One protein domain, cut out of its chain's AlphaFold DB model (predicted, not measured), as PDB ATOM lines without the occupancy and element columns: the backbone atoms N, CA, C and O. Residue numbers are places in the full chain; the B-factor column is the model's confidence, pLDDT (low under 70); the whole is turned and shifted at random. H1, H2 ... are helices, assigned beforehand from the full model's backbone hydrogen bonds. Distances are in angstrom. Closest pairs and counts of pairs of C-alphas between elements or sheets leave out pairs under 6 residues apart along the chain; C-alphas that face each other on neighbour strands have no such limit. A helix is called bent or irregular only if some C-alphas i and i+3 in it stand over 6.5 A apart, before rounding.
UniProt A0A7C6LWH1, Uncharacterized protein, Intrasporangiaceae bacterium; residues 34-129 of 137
ATOM      1  N   ARG A  34      -0.863  18.408 -18.990       64.31
ATOM      2  CA  ARG A  34       0.453  18.661 -18.372       64.31
ATOM      3  C   ARG A  34       1.154  19.889 -18.941       64.31
ATOM      4  O   ARG A  34       1.979  20.501 -18.260       64.31
ATOM      5  N   ALA A  35       0.787  20.302 -20.151       67.38
ATOM      6  CA  ALA A  35       1.357  21.459 -20.824       67.38
ATOM      7  C   ALA A  35       1.170  22.746 -20.009       67.38
ATOM      8  O   ALA A  35       2.062  23.593 -19.987       67.38
ATOM      9  N   GLU A  36       0.040  22.892 -19.315       71.31
ATOM     10  CA  GLU A  36      -0.227  24.067 -18.484       71.31
ATOM     11  C   GLU A  36       0.639  24.081 -17.215       71.31
ATOM     12  O   GLU A  36       1.275  25.089 -16.902       71.31
ATOM     13  N   GLN A  37       0.771  22.938 -16.539       71.94
ATOM     14  CA  GLN A  37       1.656  22.798 -15.378       71.94
ATOM     15  C   GLN A  37       3.131  23.033 -15.755       71.94
ATOM     16  O   GLN A  37       3.866  23.715 -15.032       71.94
ATOM     17  N   ALA A  38       3.561  22.518 -16.911       74.19
ATOM     18  CA  ALA A  38       4.904  22.719 -17.442       74.19
ATOM     19  C   ALA A  38       5.163  24.189 -17.808       74.19
ATOM     20  O   ALA A  38       6.205  24.736 -17.441       74.19
ATOM     21  N   LYS A  39       4.210  24.867 -18.464       74.44
ATOM     22  CA  LYS A  39       4.300  26.310 -18.752       74.44
ATOM     23  C   LYS A  39       4.445  27.126 -17.473       74.44
ATOM     24  O   LYS A  39       5.371  27.928 -17.375       74.44
ATOM     25  N   GLN A  40       3.604  26.872 -16.472       80.06
ATOM     26  CA  GLN A  40       3.668  27.583 -15.195       80.06
ATOM     27  C   GLN A  40       5.009  27.366 -14.479       80.06
ATOM     28  O   GLN A  40       5.578  28.309 -13.922       80.06
ATOM     29  N   LEU A  41       5.561  26.148 -14.521       82.88
ATOM     30  CA  LEU A  41       6.896  25.867 -13.988       82.88
ATOM     31  C   LEU A  41       7.978  26.665 -14.728       82.88
ATOM     32  O   LEU A  41       8.805  27.318 -14.086       82.88
ATOM     33  N   LEU A  42       7.963  26.660 -16.062       80.56
ATOM     34  CA  LEU A  42       8.932  27.396 -16.878       80.56
ATOM     35  C   LEU A  42       8.843  28.906 -16.662       80.56
ATOM     36  O   LEU A  42       9.875  29.563 -16.551       80.56
ATOM     37  N   GLU A  43       7.639  29.463 -16.553       81.50
ATOM     38  CA  GLU A  43       7.434  30.883 -16.267       81.50
ATOM     39  C   GLU A  43       7.996  31.271 -14.898       81.50
ATOM     40  O   GLU A  43       8.705  32.277 -14.774       81.50
ATOM     41  N   ARG A  44       7.754  30.448 -13.871       83.25
ATOM     42  CA  ARG A  44       8.310  30.658 -12.527       83.25
ATOM     43  C   ARG A  44       9.836  30.541 -12.526       83.25
ATOM     44  O   ARG A  44      10.513  31.373 -11.920       83.25
ATOM     45  N   LEU A  45      10.400  29.570 -13.246       82.81
ATOM     46  CA  LEU A  45      11.851  29.419 -13.402       82.81
ATOM     47  C   LEU A  45      12.472  30.579 -14.191       82.81
ATOM     48  O   LEU A  45      13.544  31.068 -13.832       82.81
ATOM     49  N   ALA A  46      11.791  31.081 -15.221       77.69
ATOM     50  CA  ALA A  46      12.212  32.266 -15.956       77.69
ATOM     51  C   ALA A  46      12.196  33.502 -15.046       77.69
ATOM     52  O   ALA A  46      13.170  34.262 -15.011       77.69
ATOM     53  N   ALA A  47      11.147  33.678 -14.238       76.50
ATOM     54  CA  ALA A  47      11.078  34.738 -13.238       76.50
ATOM     55  C   ALA A  47      12.202  34.629 -12.193       76.50
ATOM     56  O   ALA A  47      12.767  35.655 -11.806       76.50
ATOM     57  N   ALA A  48      12.611  33.414 -11.818       81.38
ATOM     58  CA  ALA A  48      13.720  33.175 -10.896       81.38
ATOM     59  C   ALA A  48      15.095  33.644 -11.412       81.38
ATOM     60  O   ALA A  48      16.040  33.769 -10.634       81.38
ATOM     61  N   THR A  49      15.221  33.971 -12.702       80.44
ATOM     62  CA  THR A  49      16.448  34.559 -13.270       80.44
ATOM     63  C   THR A  49      16.542  36.076 -13.107       80.44
ATOM     64  O   THR A  49      17.644  36.631 -13.178       80.44
ATOM     65  N   LYS A  50      15.411  36.751 -12.855       80.88
ATOM     66  CA  LYS A  50      15.315  38.217 -12.760       80.88
ATOM     67  C   LYS A  50      16.122  38.836 -11.608       80.88
ATOM     68  O   LYS A  50      16.668  39.922 -11.815       80.88
ATOM     69  N   PRO A  51      16.228  38.220 -10.411       88.81
ATOM     70  CA  PRO A  51      16.980  38.814  -9.315       88.81
ATOM     71  C   PRO A  51      18.445  39.098  -9.676       88.81
ATOM     72  O   PRO A  51      19.080  38.382 -10.455       88.81
ATOM     73  N   ARG A  52      19.009  40.164  -9.097       85.44
ATOM     74  CA  ARG A  52      20.360  40.643  -9.439       85.44
ATOM     75  C   ARG A  52      21.482  39.818  -8.807       85.44
ATOM     76  O   ARG A  52      22.548  39.692  -9.404       85.44
ATOM     77  N   THR A  53      21.249  39.245  -7.630       85.62
ATOM     78  CA  THR A  53      22.259  38.499  -6.867       85.62
ATOM     79  C   THR A  53      22.104  36.993  -7.044       85.62
ATOM     80  O   THR A  53      20.981  36.502  -7.151       85.62
ATOM     81  N   ALA A  54      23.213  36.251  -6.983       84.31
ATOM     82  CA  ALA A  54      23.199  34.787  -7.049       84.31
ATOM     83  C   ALA A  54      22.324  34.147  -5.955       84.31
ATOM     84  O   ALA A  54      21.584  33.214  -6.249       84.31
ATOM     85  N   ASP A  55      22.362  34.688  -4.733       89.88
ATOM     86  CA  ASP A  55      21.522  34.233  -3.619       89.88
ATOM     87  C   ASP A  55      20.026  34.406  -3.924       89.88
ATOM     88  O   ASP A  55      19.289  33.426  -3.950       89.88
ATOM     89  N   ALA A  56      19.590  35.619  -4.279       88.38
ATOM     90  CA  ALA A  56      18.190  35.862  -4.630       88.38
ATOM     91  C   ALA A  56      17.697  35.034  -5.836       88.38
ATOM     92  O   ALA A  56      16.544  34.611  -5.851       88.38
ATOM     93  N   ARG A  57      18.551  34.758  -6.835       89.00
ATOM     94  CA  ARG A  57      18.198  33.847  -7.943       89.00
ATOM     95  C   ARG A  57      17.990  32.421  -7.449       89.00
ATOM     96  O   ARG A  57      17.028  31.769  -7.838       89.00
ATOM     97  N   LEU A  58      18.882  31.944  -6.583       89.88
ATOM     98  CA  LEU A  58      18.776  30.618  -5.988       89.88
ATOM     99  C   LEU A  58      17.524  30.497  -5.110       89.88
ATOM    100  O   LEU A  58      16.801  29.515  -5.225       89.88
ATOM    101  N   ALA A  59      17.236  31.511  -4.296       92.00
ATOM    102  CA  ALA A  59      16.024  31.582  -3.488       92.00
ATOM    103  C   ALA A  59      14.759  31.512  -4.348       92.00
ATOM    104  O   ALA A  59      13.881  30.687  -4.107       92.00
ATOM    105  N   ALA A  60      14.699  32.321  -5.409       89.50
ATOM    106  CA  ALA A  60      13.570  32.315  -6.330       89.50
ATOM    107  C   ALA A  60      13.425  30.972  -7.065       89.50
ATOM    108  O   ALA A  60      12.310  30.514  -7.295       89.50
ATOM    109  N   LYS A  61      14.539  30.305  -7.391       90.25
ATOM    110  CA  LYS A  61      14.525  28.978  -8.015       90.25
ATOM    111  C   LYS A  61      13.983  27.913  -7.064       90.25
ATOM    112  O   LYS A  61      13.118  27.144  -7.465       90.25
ATOM    113  N   ILE A  62      14.440  27.894  -5.809       92.75
ATOM    114  CA  ILE A  62      13.911  26.986  -4.780       92.75
ATOM    115  C   ILE A  62      12.406  27.213  -4.608       92.75
ATOM    116  O   ILE A  62      11.643  26.250  -4.611       92.75
ATOM    117  N   ALA A  63      11.968  28.474  -4.532       92.44
ATOM    118  CA  ALA A  63      10.553  28.821  -4.426       92.44
ATOM    119  C   ALA A  63       9.738  28.353  -5.643       92.44
ATOM    120  O   ALA A  63       8.654  27.804  -5.470       92.44
ATOM    121  N   ALA A  64      10.266  28.511  -6.862       89.12
ATOM    122  CA  ALA A  64       9.609  28.064  -8.087       89.12
ATOM    123  C   ALA A  64       9.406  26.541  -8.116       89.12
ATOM    124  O   ALA A  64       8.290  26.082  -8.359       89.12
ATOM    125  N   VAL A  65      10.459  25.769  -7.821       90.31
ATOM    126  CA  VAL A  65      10.385  24.298  -7.784       90.31
ATOM    127  C   VAL A  65       9.449  23.845  -6.664       90.31
ATOM    128  O   VAL A  65       8.584  23.005  -6.886       90.31
ATOM    129  N   ARG A  66       9.551  24.452  -5.478       92.75
ATOM    130  CA  ARG A  66       8.684  24.134  -4.338       92.75
ATOM    131  C   ARG A  66       7.215  24.391  -4.639       92.75
ATOM    132  O   ARG A  66       6.393  23.534  -4.354       92.75
ATOM    133  N   ALA A  67       6.895  25.529  -5.247       88.81
ATOM    134  CA  ALA A  67       5.524  25.862  -5.600       88.81
ATOM    135  C   ALA A  67       4.932  24.882  -6.624       88.81
ATOM    136  O   ALA A  67       3.726  24.690  -6.640       88.81
ATOM    137  N   HIS A  68       5.755  24.270  -7.478       87.94
ATOM    138  CA  HIS A  68       5.293  23.213  -8.376       87.94
ATOM    139  C   HIS A  68       5.106  21.880  -7.638       87.94
ATOM    140  O   HIS A  68       4.067  21.254  -7.786       87.94
ATOM    141  N   VAL A  69       6.047  21.490  -6.769       89.31
ATOM    142  CA  VAL A  69       5.899  20.303  -5.902       89.31
ATOM    143  C   VAL A  69       4.648  20.403  -5.021       89.31
ATOM    144  O   VAL A  69       3.927  19.426  -4.838       89.31
ATOM    145  N   ASP A  70       4.359  21.586  -4.479       89.06
ATOM    146  CA  ASP A  70       3.192  21.814  -3.626       89.06
ATOM    147  C   ASP A  70       1.862  21.690  -4.392       89.06
ATOM    148  O   ASP A  70       0.868  21.326  -3.762       89.06
ATOM    149  N   MET A  71       1.865  21.932  -5.711       86.31
ATOM    150  CA  MET A  71       0.710  21.798  -6.613       86.31
ATOM    151  C   MET A  71       0.472  20.369  -7.114       86.31
ATOM    152  O   MET A  71      -0.546  20.148  -7.754       86.31
ATOM    153  N   LEU A  72       1.378  19.422  -6.846       85.06
ATOM    154  CA  LEU A  72       1.166  18.023  -7.220       85.06
ATOM    155  C   LEU A  72      -0.023  17.443  -6.445       85.06
ATOM    156  O   LEU A  72      -0.048  17.495  -5.208       85.06
ATOM    157  N   GLU A  73      -0.953  16.833  -7.169       83.50
ATOM    158  CA  GLU A  73      -2.161  16.189  -6.657       83.50
ATOM    159  C   GLU A  73      -2.099  14.657  -6.788       83.50
ATOM    160  O   GLU A  73      -1.332  14.121  -7.595       83.50
ATOM    161  N   PRO A  74      -2.886  13.904  -5.994       79.12
ATOM    162  CA  PRO A  74      -3.010  12.460  -6.168       79.12
ATOM    163  C   PRO A  74      -3.437  12.109  -7.601       79.12
ATOM    164  O   PRO A  74      -4.510  12.500  -8.046       79.12
ATOM    165  N   GLY A  75      -2.597  11.350  -8.308       71.56
ATOM    166  CA  GLY A  75      -2.767  11.051  -9.735       71.56
ATOM    167  C   GLY A  75      -1.680  11.675 -10.612       71.56
ATOM    168  O   GLY A  75      -1.403  11.151 -11.691       71.56
ATOM    169  N   ASP A  76      -0.989  12.708 -10.120       73.88
ATOM    170  CA  ASP A  76       0.199  13.243 -10.776       73.88
ATOM    171  C   ASP A  76       1.389  12.296 -10.594       73.88
ATOM    172  O   ASP A  76       1.664  11.774  -9.509       73.88
ATOM    173  N   VAL A  77       2.161  12.124 -11.662       66.38
ATOM    174  CA  VAL A  77       3.246  11.132 -11.742       66.38
ATOM    175  C   VAL A  77       4.415  11.448 -10.775       66.38
ATOM    176  O   VAL A  77       5.189  10.572 -10.404       66.38
ATOM    177  N   GLY A  78       4.498  12.683 -10.264       73.75
ATOM    178  CA  GLY A  78       5.449  13.095  -9.220       73.75
ATOM    179  C   GLY A  78       4.911  13.050  -7.783       73.75
ATOM    180  O   GLY A  78       5.678  13.277  -6.842       73.75
ATOM    181  N   TYR A  79       3.618  12.770  -7.576       82.81
ATOM    182  CA  TYR A  79       2.967  12.913  -6.267       82.81
ATOM    183  C   TYR A  79       3.572  11.998  -5.197       82.81
ATOM    184  O   TYR A  79       3.786  12.423  -4.064       82.81
ATOM    185  N   ALA A  80       3.942  10.768  -5.568       85.38
ATOM    186  CA  ALA A  80       4.559   9.804  -4.653       85.38
ATOM    187  C   ALA A  80       5.880  10.309  -4.039       85.38
ATOM    188  O   ALA A  80       6.265   9.886  -2.952       85.38
ATOM    189  N   GLN A  81       6.572  11.228  -4.718       86.56
ATOM    190  CA  GLN A  81       7.831  11.809  -4.248       86.56
ATOM    191  C   GLN A  81       7.653  13.195  -3.619       86.56
ATOM    192  O   GLN A  81       8.628  13.760  -3.121       86.56
ATOM    193  N   ARG A  82       6.433  13.746  -3.606       88.81
ATOM    194  CA  ARG A  82       6.130  15.120  -3.180       88.81
ATOM    195  C   ARG A  82       6.750  15.473  -1.832       88.81
ATOM    196  O   ARG A  82       7.456  16.475  -1.729       88.81
ATOM    197  N   ASP A  83       6.533  14.644  -0.815       90.94
ATOM    198  CA  ASP A  83       7.025  14.917   0.540       90.94
ATOM    199  C   ASP A  83       8.553  14.849   0.631       90.94
ATOM    200  O   ASP A  83       9.177  15.689   1.284       90.94
ATOM    201  N   SER A  84       9.170  13.909  -0.093       92.75
ATOM    202  CA  SER A  84      10.629  13.796  -0.191       92.75
ATOM    203  C   SER A  84      11.237  15.029  -0.868       92.75
ATOM    204  O   SER A  84      12.123  15.678  -0.306       92.75
ATOM    205  N   LEU A  85      10.703  15.429  -2.027       91.00
ATOM    206  CA  LEU A  85      11.143  16.618  -2.765       91.00
ATOM    207  C   LEU A  85      10.950  17.892  -1.927       91.00
ATOM    208  O   LEU A  85      11.833  18.749  -1.860       91.00
ATOM    209  N   ARG A  86       9.826  18.004  -1.211       93.50
ATOM    210  CA  ARG A  86       9.544  19.122  -0.299       93.50
ATOM    211  C   ARG A  86      10.544  19.187   0.856       93.50
ATOM    212  O   ARG A  86      11.004  20.282   1.210       93.50
ATOM    213  N   ALA A  87      10.901  18.043   1.437       94.19
ATOM    214  CA  ALA A  87      11.904  17.957   2.493       94.19
ATOM    215  C   ALA A  87      13.296  18.353   1.976       94.19
ATOM    216  O   ALA A  87      13.972  19.173   2.607       94.19
ATOM    217  N   GLN A  88      13.692  17.859   0.798       94.62
ATOM    218  CA  GLN A  88      14.951  18.222   0.144       94.62
ATOM    219  C   GLN A  88      15.036  19.732  -0.116       94.62
ATOM    220  O   GLN A  88      16.001  20.371   0.302       94.62
ATOM    221  N   LEU A  89      14.005  20.335  -0.717       95.00
ATOM    222  CA  LEU A  89      13.956  21.781  -0.978       95.00
ATOM    223  C   LEU A  89      14.029  22.603   0.313       95.00
ATOM    224  O   LEU A  89      14.743  23.603   0.369       95.00
ATOM    225  N   SER A  90      13.353  22.159   1.374       95.56
ATOM    226  CA  SER A  90      13.431  22.805   2.691       95.56
ATOM    227  C   SER A  90      14.837  22.710   3.295       95.56
ATOM    228  O   SER A  90      15.315  23.664   3.910       95.56
ATOM    229  N   GLY A  91      15.527  21.582   3.105       96.12
ATOM    230  CA  GLY A  91      16.926  21.411   3.496       96.12
ATOM    231  C   GLY A  91      17.870  22.338   2.724       96.12
ATOM    232  O   GLY A  91      18.741  22.968   3.325       96.12
ATOM    233  N   LEU A  92      17.663  22.484   1.414       95.56
ATOM    234  CA  LEU A  92      18.450  23.379   0.560       95.56
ATOM    235  C   LEU A  92      18.226  24.857   0.907       95.56
ATOM    236  O   LEU A  92      19.189  25.622   0.948       95.56
ATOM    237  N   GLU A  93      16.992  25.244   1.239       95.56
ATOM    238  CA  GLU A  93      16.651  26.584   1.732       95.56
ATOM    239  C   GLU A  93      17.392  26.900   3.043       95.56
ATOM    240  O   GLU A  93      18.065  27.927   3.159       95.56
ATOM    241  N   LYS A  94      17.350  25.975   4.015       95.44
ATOM    242  CA  LYS A  94      18.084  26.103   5.286       95.44
ATOM    243  C   LYS A  94      19.590  26.204   5.053       95.44
ATOM    244  O   LYS A  94      20.241  27.090   5.604       95.44
ATOM    245  N   LYS A  95      20.144  25.342   4.196       94.62
ATOM    246  CA  LYS A  95      21.567  25.355   3.834       94.62
ATOM    247  C   LYS A  95      21.972  26.681   3.187       94.62
ATOM    248  O   LYS A  95      23.027  27.210   3.528       94.62
ATOM    249  N   ARG A  96      21.133  27.260   2.317       94.88
ATOM    250  CA  ARG A  96      21.357  28.602   1.751       94.88
ATOM    251  C   ARG A  96      21.431  29.659   2.848       94.88
ATOM    252  O   ARG A  96      22.389  30.428   2.877       94.88
ATOM    253  N   SER A  97      20.460  29.668   3.762       94.38
ATOM    254  CA  SER A  97      20.430  30.620   4.878       94.38
ATOM    255  C   SER A  97      21.687  30.526   5.747       94.38
ATOM    256  O   SER A  97      22.276  31.548   6.091       94.38
ATOM    257  N   LEU A  98      22.145  29.307   6.054       94.94
ATOM    258  CA  LEU A  98      23.386  29.088   6.802       94.94
ATOM    259  C   LEU A  98      24.609  29.602   6.039       94.94
ATOM    260  O   LEU A  98      25.450  30.283   6.616       94.94
ATOM    261  N   VAL A  99      24.692  29.341   4.732       93.75
ATOM    262  CA  VAL A  99      25.802  29.817   3.893       93.75
ATOM    263  C   VAL A  99      25.883  31.343   3.856       93.75
ATOM    264  O   VAL A  99      26.983  31.899   3.845       93.75
ATOM    265  N   MET A 100      24.735  32.024   3.857       92.94
ATOM    266  CA  MET A 100      24.679  33.485   3.883       92.94
ATOM    267  C   MET A 100      25.231  34.073   5.188       92.94
ATOM    268  O   MET A 100      25.879  35.119   5.135       92.94
ATOM    269  N   GLY A 101      25.023  33.395   6.321       90.69
ATOM    270  CA  GLY A 101      25.566  33.797   7.622       90.69
ATOM    271  C   GLY A 101      27.023  33.379   7.855       90.69
ATOM    272  O   GLY A 101      27.773  34.129   8.469       90.69
ATOM    273  N   ALA A 102      27.436  32.211   7.351       92.69
ATOM    274  CA  ALA A 102      28.730  31.604   7.676       92.69
ATOM    275  C   ALA A 102      29.873  31.970   6.713       92.69
ATOM    276  O   ALA A 102      31.031  31.980   7.117       92.69
ATOM    277  N   TYR A 103      29.571  32.265   5.444       93.50
ATOM    278  CA  TYR A 103      30.591  32.508   4.418       93.50
ATOM    279  C   TYR A 103      30.449  33.887   3.789       93.50
ATOM    280  O   TYR A 103      29.357  34.457   3.733       93.50
ATOM    281  N   THR A 104      31.533  34.405   3.213       92.19
ATOM    282  CA  THR A 104      31.548  35.684   2.484       92.19
ATOM    283  C   THR A 104      32.265  35.557   1.135       92.19
ATOM    284  O   THR A 104      32.875  34.534   0.811       92.19
ATOM    285  N   GLY A 105      32.132  36.586   0.291       90.81
ATOM    286  CA  GLY A 105      32.890  36.725  -0.954       90.81
ATOM    287  C   GLY A 105      32.861  35.500  -1.879       90.81
ATOM    288  O   GLY A 105      31.803  34.995  -2.278       90.81
ATOM    289  N   ARG A 106      34.056  35.038  -2.266       90.75
ATOM    290  CA  ARG A 106      34.226  33.938  -3.229       90.75
ATOM    291  C   ARG A 106      33.764  32.598  -2.666       90.75
ATOM    292  O   ARG A 106      33.222  31.790  -3.415       90.75
ATOM    293  N   GLU A 107      33.955  32.364  -1.374       92.69
ATOM    294  CA  GLU A 107      33.574  31.107  -0.736       92.69
ATOM    295  C   GLU A 107      32.056  30.956  -0.679       92.69
ATOM    296  O   GLU A 107      31.529  29.948  -1.149       92.69
ATOM    297  N   ARG A 108      31.344  32.017  -0.272       93.56
ATOM    298  CA  ARG A 108      29.876  32.071  -0.356       93.56
ATOM    299  C   ARG A 108      29.397  31.743  -1.766       93.56
ATOM    300  O   ARG A 108      28.504  30.925  -1.949       93.56
ATOM    301  N   SER A 109      30.029  32.334  -2.776       90.12
ATOM    302  CA  SER A 109      29.660  32.110  -4.177       90.12
ATOM    303  C   SER A 109      29.845  30.649  -4.610       90.12
ATOM    304  O   SER A 109      28.994  30.106  -5.317       90.12
ATOM    305  N   ARG A 110      30.918  29.981  -4.163       92.62
ATOM    306  CA  ARG A 110      31.149  28.547  -4.420       92.62
ATOM    307  C   ARG A 110      30.088  27.678  -3.747       92.62
ATOM    308  O   ARG A 110      29.534  26.796  -4.401       92.62
ATOM    309  N   GLN A 111      29.764  27.966  -2.489       93.44
ATOM    310  CA  GLN A 111      28.742  27.229  -1.744       93.44
ATOM    311  C   GLN A 111      27.350  27.397  -2.371       93.44
ATOM    312  O   GLN A 111      26.657  26.409  -2.606       93.44
ATOM    313  N   LEU A 112      26.971  28.626  -2.747       91.88
ATOM    314  CA  LEU A 112      25.714  28.898  -3.453       91.88
ATOM    315  C   LEU A 112      25.643  28.175  -4.805       91.88
ATOM    316  O   LEU A 112      24.587  27.661  -5.165       91.88
ATOM    317  N   LYS A 113      26.760  28.067  -5.539       90.50
ATOM    318  CA  LYS A 113      26.818  27.274  -6.778       90.50
ATOM    319  C   LYS A 113      26.582  25.784  -6.511       90.50
ATOM    320  O   LYS A 113      25.850  25.146  -7.262       90.50
ATOM    321  N   GLY A 114      27.160  25.246  -5.435       90.81
ATOM    322  CA  GLY A 114      26.917  23.870  -4.998       90.81
ATOM    323  C   GLY A 114      25.446  23.616  -4.662       90.81
ATOM    324  O   GLY A 114      24.871  22.643  -5.139       90.81
ATOM    325  N   ILE A 115      24.814  24.525  -3.914       92.25
ATOM    326  CA  ILE A 115      23.379  24.435  -3.593       92.25
ATOM    327  C   ILE A 115      22.534  24.550  -4.865       92.25
ATOM    328  O   ILE A 115      21.609  23.769  -5.045       92.25
ATOM    329  N   SER A 116      22.869  25.464  -5.780       89.94
ATOM    330  CA  SER A 116      22.154  25.593  -7.057       89.94
ATOM    331  C   SER A 116      22.151  24.295  -7.852       89.94
ATOM    332  O   SER A 116      21.106  23.949  -8.393       89.94
ATOM    333  N   LYS A 117      23.281  23.576  -7.895       89.69
ATOM    334  CA  LYS A 117      23.359  22.268  -8.552       89.69
ATOM    335  C   LYS A 117      22.445  21.244  -7.874       89.69
ATOM    336  O   LYS A 117      21.713  20.550  -8.556       89.69
ATOM    337  N   GLN A 118      22.410  21.215  -6.543       91.06
ATOM    338  CA  GLN A 118      21.491  20.332  -5.815       91.06
ATOM    339  C   GLN A 118      20.020  20.656  -6.127       91.06
ATOM    340  O   GLN A 118      19.210  19.749  -6.250       91.06
ATOM    341  N   VAL A 119      19.667  21.934  -6.314       90.19
ATOM    342  CA  VAL A 119      18.316  22.326  -6.762       90.19
ATOM    343  C   VAL A 119      18.046  21.879  -8.205       90.19
ATOM    344  O   VAL A 119      16.922  21.488  -8.507       90.19
ATOM    345  N   ASP A 120      19.049  21.925  -9.089       86.56
ATOM    346  CA  ASP A 120      18.944  21.356 -10.443       86.56
ATOM    347  C   ASP A 120      18.683  19.846 -10.403       86.56
ATOM    348  O   ASP A 120      17.826  19.364 -11.137       86.56
ATOM    349  N   ASP A 121      19.353  19.120  -9.508       87.69
ATOM    350  CA  ASP A 121      19.163  17.678  -9.345       87.69
ATOM    351  C   ASP A 121      17.738  17.352  -8.853       87.69
ATOM    352  O   ASP A 121      17.109  16.425  -9.358       87.69
ATOM    353  N   VAL A 122      17.188  18.145  -7.925       88.31
ATOM    354  CA  VAL A 122      15.788  18.011  -7.468       88.31
ATOM    355  C   VAL A 122      14.803  18.293  -8.604       88.31
ATOM    356  O   VAL A 122      13.831  17.562  -8.780       88.31
ATOM    357  N   LEU A 123      15.052  19.334  -9.404       85.81
ATOM    358  CA  LEU A 123      14.231  19.638 -10.576       85.81
ATOM    359  C   LEU A 123      14.292  18.500 -11.607       85.81
ATOM    360  O   LEU A 123      13.269  18.135 -12.176       85.81
ATOM    361  N   ALA A 124      15.468  17.910 -11.827       82.38
ATOM    362  CA  ALA A 124      15.619  16.765 -12.714       82.38
ATOM    363  C   ALA A 124      14.871  15.528 -12.193       82.38
ATOM    364  O   ALA A 124      14.219  14.858 -12.987       82.38
ATOM    365  N   GLN A 125      14.910  15.252 -10.883       83.00
ATOM    366  CA  GLN A 125      14.143  14.164 -10.257       83.00
ATOM    367  C   GLN A 125      12.637  14.360 -10.433       83.00
ATOM    368  O   GLN A 125      11.948  13.441 -10.858       83.00
ATOM    369  N   LEU A 126      12.141  15.574 -10.182       81.31
ATOM    370  CA  LEU A 126      10.740  15.938 -10.391       81.31
ATOM    371  C   LEU A 126      10.297  15.687 -11.845       81.31
ATOM    372  O   LEU A 126       9.228  15.131 -12.077       81.31
ATOM    373  N   LEU A 127      11.132  16.062 -12.818       76.88
ATOM    374  CA  LEU A 127      10.849  15.845 -14.239       76.88
ATOM    375  C   LEU A 127      11.011  14.375 -14.661       76.88
ATOM    376  O   LEU A 127      10.300  13.925 -15.544       76.88
ATOM    377  N   GLN A 128      11.923  13.616 -14.049       74.38
ATOM    378  CA  GLN A 128      12.098  12.178 -14.303       74.38
ATOM    379  C   GLN A 128      10.966  11.341 -13.718       74.38
ATOM    380  O   GLN A 128      10.550  10.370 -14.341       74.38
ATOM    381  N   ALA A 129      10.450  11.720 -12.548       66.56
ATOM    382  CA  ALA A 129       9.274  11.083 -11.976       66.56
ATOM    383  C   ALA A 129       8.079  11.182 -12.934       66.56
ATOM    384  O   ALA A 129       7.269  10.268 -12.959       66.56
TER     385      ALA A 129
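Overview. This is residues 34 to 129 of the 137 residues of an uncharacterized protein of Intrasporangiaceae bacterium (UniProt A0A7C6LWH1). Four helices run nearly along one common axis: H2, H3 and H4 make a three-helix up-and-down bundle, and H1 adds a fourth rod that packs on H2 alone. Seen end on, H1, H2 and H3 stand in a row, with H4 off to one side of the row, over H2 and H3. The printed part has 96 residues with four named helices, H1, H2, H3 and H4 in that order along the chain, and no named strand; its class is all helix. The whole is compact, with a radius of gyration of the C-alphas of 13.7 A, and elongated in outline, spanning 44 by 25 by 17 A.

Arrangement. H1, residues 34 to 47, touches H2, residues 54 to 70, at a shallow tilt of 19 degrees, opposite ways. Their closest C-alphas, those of Arg 44 and Ala 64, are 5.3 A apart, and the two helices form a hairpin. H2 is the hub, touching three other helices. It forms a second hairpin with H3, residues 79 to 102: they touch at a shallow tilt of 20 degrees, opposite ways, and their closest C-alphas, those of Val 69 and Arg 82, are 5.9 A apart. H3 and H4, residues 105 to 129, form a third hairpin, opposite ways at a shallow tilt of 3 degrees; they touch, and their closest C-alphas, those of Val 99 and Arg 108, are 6.3 A apart. H4 also touches H2, the same way at a shallow tilt of 20 degrees, with Leu 58 and Ser 116 as the closest C-alphas, 6.1 A apart. H1 is apart from H3 and from H4. In H1, H2 and H4 every O i to N i+4 pair is within hydrogen-bond range; in H3, 18 of 20 are.

Along the chain. H1 begins at C-alpha 34, at (0.453, 18.661, -18.372), and measures 19.9 A from first to last C-alpha. H2 measures 24.1 A, from C-alpha 54 at (23.199, 34.787, -7.049) to C-alpha 70. H3 measures 34.7 A and is irregular: C-alphas 80 and 83 are 7.7 A apart. H4, the longest helix with 25 residues, measures 36.6 A and ends at C-alpha 129, at (9.274, 11.083, -11.976).

Size, cuts and confidence. The two C-alphas farthest apart, those of Gly 75 and Gly 105, are 44.8 A apart, while the first and last printed C-alphas are 13.3 A apart. The printed part has no cut. The link from H3 to H4 is tight, with 2 residues; those from H1 to H2 and from H2 to H3 are short, with 6 and 8 residues. The mean pLDDT of the printed part is 86.5; residues 34 to 35, residue 77 and residue 129 are under 70.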